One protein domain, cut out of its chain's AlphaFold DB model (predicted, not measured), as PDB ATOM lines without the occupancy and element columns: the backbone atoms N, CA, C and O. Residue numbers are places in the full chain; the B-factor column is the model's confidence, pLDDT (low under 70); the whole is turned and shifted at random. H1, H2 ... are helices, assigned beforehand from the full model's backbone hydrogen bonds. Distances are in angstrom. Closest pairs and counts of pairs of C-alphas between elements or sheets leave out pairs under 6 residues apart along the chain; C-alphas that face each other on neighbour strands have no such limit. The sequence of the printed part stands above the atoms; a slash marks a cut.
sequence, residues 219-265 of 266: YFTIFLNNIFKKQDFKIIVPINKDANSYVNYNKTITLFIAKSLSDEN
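What this domain is: This is residues 219 to 265 of the 266 residues of an uncharacterized protein of Spiroplasma melliferum (UniProt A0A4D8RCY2). Two helices, H1 and H2, come close to each other at a wide angle, and between them the chain runs out in one long loop and folds back. Residues 240 to 246 of that loop stick out, and the loop's reach makes much of the length. The printed part has 47 residues with two named helices, H1 then H2, and no named strand, and its class is all helix. The whole is loose, with a radius of gyration of the C-alphas of 12.4 A, and elongated, spanning 38 by 22 by 15 A.

How they stand to each other: Start with H1, residues 219 to 230, and then look at H2, residues 249 to 263. The two are close but not clearly touching, with 2 pairs of C-alphas within 8 A. Their closest C-alphas, those of Ile 227 and Ser 260, are 7.5 A apart. Their lines stand about perpendicular, at 77 degrees, and their centres are 12.2 A apart. In both H1 and H2 every O i to N i+4 pair is within hydrogen-bond range.

Where its parts are: Find C-alpha 219 at (294.163, 357.674, 158.294); from there H1 runs 16.8 A to C-alpha 230 at (308.482, 349.750, 162.058). Residues 231 to 248 come next, with no named element. H2 begins at Tyr 249 and runs 21.3 A to C-alpha 263 at (308.640, 364.229, 161.018).

The domain as a whole: Look for the two C-alphas farthest apart, those of Tyr 219 and Asp 242, at 39.6 A. The link from H1 to H2, 18 residues, is long, and within it residues 240 to 246 stand free. The printed part has no cut. Mean pLDDT of the printed part is 76.0, and residues 237 to 247, 249 and 265 are under 70 in this predicted model.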
ATOM      1  N   TYR A 219     292.835 357.096 158.479       87.69
ATOM      2  CA  TYR A 219     294.163 357.674 158.294       87.69
ATOM      3  C   TYR A 219     295.041 357.438 159.527       87.69
ATOM      4  O   TYR A 219     296.091 356.804 159.424       87.69
ATOM      5  N   PHE A 220     294.576 357.847 160.713       87.62
ATOM      6  CA  PHE A 220     295.341 357.690 161.949       87.62
ATOM      7  C   PHE A 220     295.533 356.226 162.343       87.62
ATOM      8  O   PHE A 220     296.595 355.868 162.840       87.62
ATOM      9  N   THR A 221     294.559 355.350 162.090       89.94
ATOM     10  CA  THR A 221     294.722 353.909 162.339       89.94
ATOM     11  C   THR A 221     295.851 353.328 161.486       89.94
ATOM     12  O   THR A 221     296.700 352.598 161.997       89.94
ATOM     13  N   ILE A 222     295.898 353.682 160.198       89.94
ATOM     14  CA  ILE A 222     296.962 353.253 159.281       89.94
ATOM     15  C   ILE A 222     298.304 353.861 159.699       89.94
ATOM     16  O   ILE A 222     299.295 353.137 159.778       89.94
ATOM     17  N   PHE A 223     298.333 355.158 160.006       88.50
ATOM     18  CA  PHE A 223     299.524 355.862 160.475       88.50
ATOM     19  C   PHE A 223     300.106 355.202 161.731       88.50
ATOM     20  O   PHE A 223     301.264 354.781 161.723       88.50
ATOM     21  N   LEU A 224     299.290 355.012 162.775       89.06
ATOM     22  CA  LEU A 224     299.706 354.367 164.021       89.06
ATOM     23  C   LEU A 224     300.214 352.944 163.766       89.06
ATOM     24  O   LEU A 224     301.282 352.562 164.244       89.06
ATOM     25  N   ASN A 225     299.495 352.160 162.963       90.25
ATOM     26  CA  ASN A 225     299.938 350.820 162.604       90.25
ATOM     27  C   ASN A 225     301.297 350.842 161.883       90.25
ATOM     28  O   ASN A 225     302.170 350.038 162.198       90.25
ATOM     29  N   ASN A 226     301.516 351.781 160.962       90.25
ATOM     30  CA  ASN A 226     302.770 351.902 160.224       90.25
ATOM     31  C   ASN A 226     303.944 352.296 161.129       90.25
ATOM     32  O   ASN A 226     305.013 351.692 161.019       90.25
ATOM     33  N   ILE A 227     303.767 353.271 162.030       89.31
ATOM     34  CA  ILE A 227     304.841 353.677 162.950       89.31
ATOM     35  C   ILE A 227     305.184 352.553 163.931       89.31
ATOM     36  O   ILE A 227     306.363 352.286 164.148       89.31
ATOM     37  N   PHE A 228     304.190 351.841 164.473       87.75
ATOM     38  CA  PHE A 228     304.441 350.775 165.442       87.75
ATOM     39  C   PHE A 228     304.977 349.513 164.779       87.75
ATOM     40  O   PHE A 228     305.869 348.877 165.333       87.75
ATOM     41  N   LYS A 229     304.533 349.189 163.563       91.38
ATOM     42  CA  LYS A 229     305.074 348.058 162.801       91.38
ATOM     43  C   LYS A 229     306.566 348.226 162.499       91.38
ATOM     44  O   LYS A 229     307.301 347.250 162.592       91.38
ATOM     45  N   LYS A 230     307.039 349.450 162.211       87.81
ATOM     46  CA  LYS A 230     308.482 349.750 162.058       87.81
ATOM     47  C   LYS A 230     309.292 349.452 163.327       87.81
ATOM     48  O   LYS A 230     310.490 349.223 163.235       87.81
ATOM     49  N   GLN A 231     308.638 349.462 164.484       85.25
ATOM     50  CA  GLN A 231     309.239 349.197 165.789       85.25
ATOM     51  C   GLN A 231     308.942 347.777 166.304       85.25
ATOM     52  O   GLN A 231     309.115 347.518 167.491       85.25
ATOM     53  N   ASP A 232     308.434 346.864 165.462       88.19
ATOM     54  CA  ASP A 232     307.957 345.531 165.888       88.19
ATOM     55  C   ASP A 232     306.963 345.608 167.068       88.19
ATOM     56  O   ASP A 232     306.983 344.809 168.003       88.19
ATOM     57  N   PHE A 233     306.129 346.652 167.054       84.50
ATOM     58  CA  PHE A 233     305.172 346.997 168.106       84.50
ATOM     59  C   PHE A 233     305.797 347.145 169.507       84.50
ATOM     60  O   PHE A 233     305.115 346.991 170.520       84.50
ATOM     61  N   LYS A 234     307.089 347.486 169.577       81.81
ATOM     62  CA  LYS A 234     307.847 347.680 170.818       81.81
ATOM     63  C   LYS A 234     308.406 349.094 170.875       81.81
ATOM     64  O   LYS A 234     309.129 349.519 169.987       81.81
ATOM     65  N   ILE A 235     308.131 349.824 171.952       73.38
ATOM     66  CA  ILE A 235     308.793 351.107 172.219       73.38
ATOM     67  C   ILE A 235     309.891 350.861 173.248       73.38
ATOM     68  O   ILE A 235     309.605 350.496 174.388       73.38
ATOM     69  N   ILE A 236     311.148 351.066 172.851       70.06
ATOM     70  CA  ILE A 236     312.288 350.962 173.764       70.06
ATOM     71  C   ILE A 236     312.455 352.301 174.475       70.06
ATOM     72  O   ILE A 236     312.751 353.319 173.850       70.06
ATOM     73  N   VAL A 237     312.273 352.295 175.793       67.56
ATOM     74  CA  VAL A 237     312.513 353.462 176.641       67.56
ATOM     75  C   VAL A 237     313.872 353.294 177.311       67.56
ATOM     76  O   VAL A 237     314.035 352.353 178.091       67.56
ATOM     77  N   PRO A 238     314.857 354.167 177.042       59.94
ATOM     78  CA  PRO A 238     316.100 354.147 177.793       59.94
ATOM     79  C   PRO A 238     315.805 354.553 179.243       59.94
ATOM     80  O   PRO A 238     315.428 355.691 179.519       59.94
ATOM     81  N   ILE A 239     315.941 353.605 180.171       64.12
ATOM     82  CA  ILE A 239     315.817 353.875 181.605       64.12
ATOM     83  C   ILE A 239     317.142 354.476 182.064       64.12
ATOM     84  O   ILE A 239     318.173 353.800 182.060       64.12
ATOM     85  N   ASN A 240     317.120 355.749 182.454       56.53
ATOM     86  CA  ASN A 240     318.275 356.373 183.086       56.53
ATOM     87  C   ASN A 240     318.363 355.848 184.527       56.53
ATOM     88  O   ASN A 240     317.439 356.058 185.313       56.53
ATOM     89  N   LYS A 241     319.442 355.126 184.857       53.03
ATOM     90  CA  LYS A 241     319.593 354.392 186.132       53.03
ATOM     91  C   LYS A 241     319.602 355.284 187.383       53.03
ATOM     92  O   LYS A 241     319.385 354.767 188.471       53.03
ATOM     93  N   ASP A 242     319.786 356.592 187.222       53.38
ATOM     94  CA  ASP A 242     319.915 357.542 188.336       53.38
ATOM     95  C   ASP A 242     318.593 358.189 188.774       53.38
ATOM     96  O   ASP A 242     318.563 358.973 189.720       53.38
ATOM     97  N   ALA A 243     317.474 357.861 188.124       50.31
ATOM     98  CA  ALA A 243     316.168 358.351 188.532       50.31
ATOM     99  C   ALA A 243     315.276 357.178 188.938       50.31
ATOM    100  O   ALA A 243     315.015 356.294 188.120       50.31
ATOM    101  N   ASN A 244     314.721 357.237 190.156       49.09
ATOM    102  CA  ASN A 244     313.488 356.546 190.565       49.09
ATOM    103  C   ASN A 244     312.307 357.021 189.688       49.09
ATOM    104  O   ASN A 244     311.340 357.623 190.150       49.09
ATOM    105  N   SER A 245     312.426 356.827 188.379       52.91
ATOM    106  CA  SER A 245     311.523 357.334 187.368       52.91
ATOM    107  C   SER A 245     310.522 356.239 187.048       52.91
ATOM    108  O   SER A 245     310.798 355.281 186.329       52.91
ATOM    109  N   TYR A 246     309.327 356.380 187.612       56.81
ATOM    110  CA  TYR A 246     308.159 355.684 187.098       56.81
ATOM    111  C   TYR A 246     308.028 356.008 185.605       56.81
ATOM    112  O   TYR A 246     307.826 357.165 185.225       56.81
ATOM    113  N   VAL A 247     308.158 354.992 184.749       62.09
ATOM    114  CA  VAL A 247     307.921 355.137 183.310       62.09
ATOM    115  C   VAL A 247     306.440 355.443 183.116       62.09
ATOM    116  O   VAL A 247     305.577 354.587 183.300       62.09
ATOM    117  N   ASN A 248     306.129 356.683 182.744       72.88
ATOM    118  CA  ASN A 248     304.779 357.049 182.344       72.88
ATOM    119  C   ASN A 248     304.554 356.592 180.896       72.88
ATOM    120  O   ASN A 248     304.849 357.326 179.953       72.88
ATOM    121  N   TYR A 249     304.040 355.371 180.736       69.25
ATOM    122  CA  TYR A 249     303.794 354.749 179.431       69.25
ATOM    123  C   TYR A 249     302.959 355.628 178.495       69.25
ATOM    124  O   TYR A 249     303.308 355.764 177.324       69.25
ATOM    125  N   ASN A 250     301.915 356.285 179.012       71.44
ATOM    126  CA  ASN A 250     301.073 357.181 178.216       71.44
ATOM    127  C   ASN A 250     301.885 358.357 177.671       71.44
ATOM    128  O   ASN A 250     301.844 358.633 176.477       71.44
ATOM    129  N   LYS A 251     302.686 359.008 178.523       76.69
ATOM    130  CA  LYS A 251     303.545 360.122 178.105       76.69
ATOM    131  C   LYS A 251     304.557 359.682 177.044       76.69
ATOM    132  O   LYS A 251     304.757 360.400 176.069       76.69
ATOM    133  N   THR A 252     305.168 358.512 177.208       75.38
ATOM    134  CA  THR A 252     306.132 357.963 176.245       75.38
ATOM    135  C   THR A 252     305.490 357.704 174.883       75.38
ATOM    136  O   THR A 252     306.030 358.134 173.865       75.38
ATOM    137  N   ILE A 253     304.336 357.031 174.852       77.94
ATOM    138  CA  ILE A 253     303.606 356.734 173.612       77.94
ATOM    139  C   ILE A 253     303.203 358.036 172.911       77.94
ATOM    140  O   ILE A 253     303.447 358.186 171.715       77.94
ATOM    141  N   THR A 254     302.658 359.006 173.651       77.19
ATOM    142  CA  THR A 254     302.264 360.307 173.095       77.19
ATOM    143  C   THR A 254     303.453 361.062 172.506       77.19
ATOM    144  O   THR A 254     303.338 361.595 171.406       77.19
ATOM    145  N   LEU A 255     304.606 361.086 173.185       78.69
ATOM    146  CA  LEU A 255     305.815 361.741 172.669       78.69
ATOM    147  C   LEU A 255     306.346 361.068 171.399       78.69
ATOM    148  O   LEU A 255     306.781 361.760 170.481       78.69
ATOM    149  N   PHE A 256     306.292 359.736 171.329       80.31
ATOM    150  CA  PHE A 256     306.685 358.994 170.133       80.31
ATOM    151  C   PHE A 256     305.783 359.338 168.939       80.31
ATOM    152  O   PHE A 256     306.287 359.701 167.879       80.31
ATOM    153  N   ILE A 257     304.460 359.303 169.137       82.12
ATOM    154  CA  ILE A 257     303.475 359.669 168.110       82.12
ATOM    155  C   ILE A 257     303.672 361.125 167.668       82.12
ATOM    156  O   ILE A 257     303.736 361.389 166.471       82.12
ATOM    157  N   ALA A 258     303.817 362.060 168.614       80.25
ATOM    158  CA  ALA A 258     304.011 363.481 168.321       80.25
ATOM    159  C   ALA A 258     305.279 363.733 167.495       80.25
ATOM    160  O   ALA A 258     305.252 364.514 166.547       80.25
ATOM    161  N   LYS A 259     306.377 363.034 167.812       82.50
ATOM    162  CA  LYS A 259     307.602 363.096 167.013       82.50
ATOM    163  C   LYS A 259     307.367 362.586 165.590       82.50
ATOM    164  O   LYS A 259     307.735 363.272 164.646       82.50
ATOM    165  N   SER A 260     306.721 361.429 165.431       82.62
ATOM    166  CA  SER A 260     306.427 360.877 164.102       82.62
ATOM    167  C   SER A 260     305.511 361.775 163.265       82.62
ATOM    168  O   SER A 260     305.712 361.871 162.063       82.62
ATOM    169  N   LEU A 261     304.538 362.454 163.883       79.94
ATOM    170  CA  LEU A 261     303.694 363.439 163.195       79.94
ATOM    171  C   LEU A 261     304.509 364.655 162.733       79.94
ATOM    172  O   LEU A 261     304.405 365.062 161.577       79.94
ATOM    173  N   SER A 262     305.380 365.176 163.605       80.56
ATOM    174  CA  SER A 262     306.274 366.286 163.262       80.56
ATOM    175  C   SER A 262     307.227 365.933 162.118       80.56
ATOM    176  O   SER A 262     307.476 366.780 161.265       80.56
ATOM    177  N   ASP A 263     307.751 364.704 162.086       83.00
ATOM    178  CA  ASP A 263     308.640 364.229 161.018       83.00
ATOM    179  C   ASP A 263     307.911 364.153 159.653       83.00
ATOM    180  O   ASP A 263     308.545 364.279 158.605       83.00
ATOM    181  N   GLU A 264     306.580 364.000 159.649       74.44
ATOM    182  CA  GLU A 264     305.725 364.002 158.449       74.44
ATOM    183  C   GLU A 264     305.151 365.397 158.097       74.44
ATOM    184  O   GLU A 264     304.383 365.519 157.143       74.44
ATOM    185  N   ASN A 265     305.571 366.465 158.795       68.19
ATOM    186  CA  ASN A 265     305.069 367.846 158.649       68.19
ATOM    187  C   ASN A 265     303.550 367.996 158.872       68.19
ATOM    188  O   ASN A 265     302.893 368.798 158.195       68.19
TER     189      ASN A 265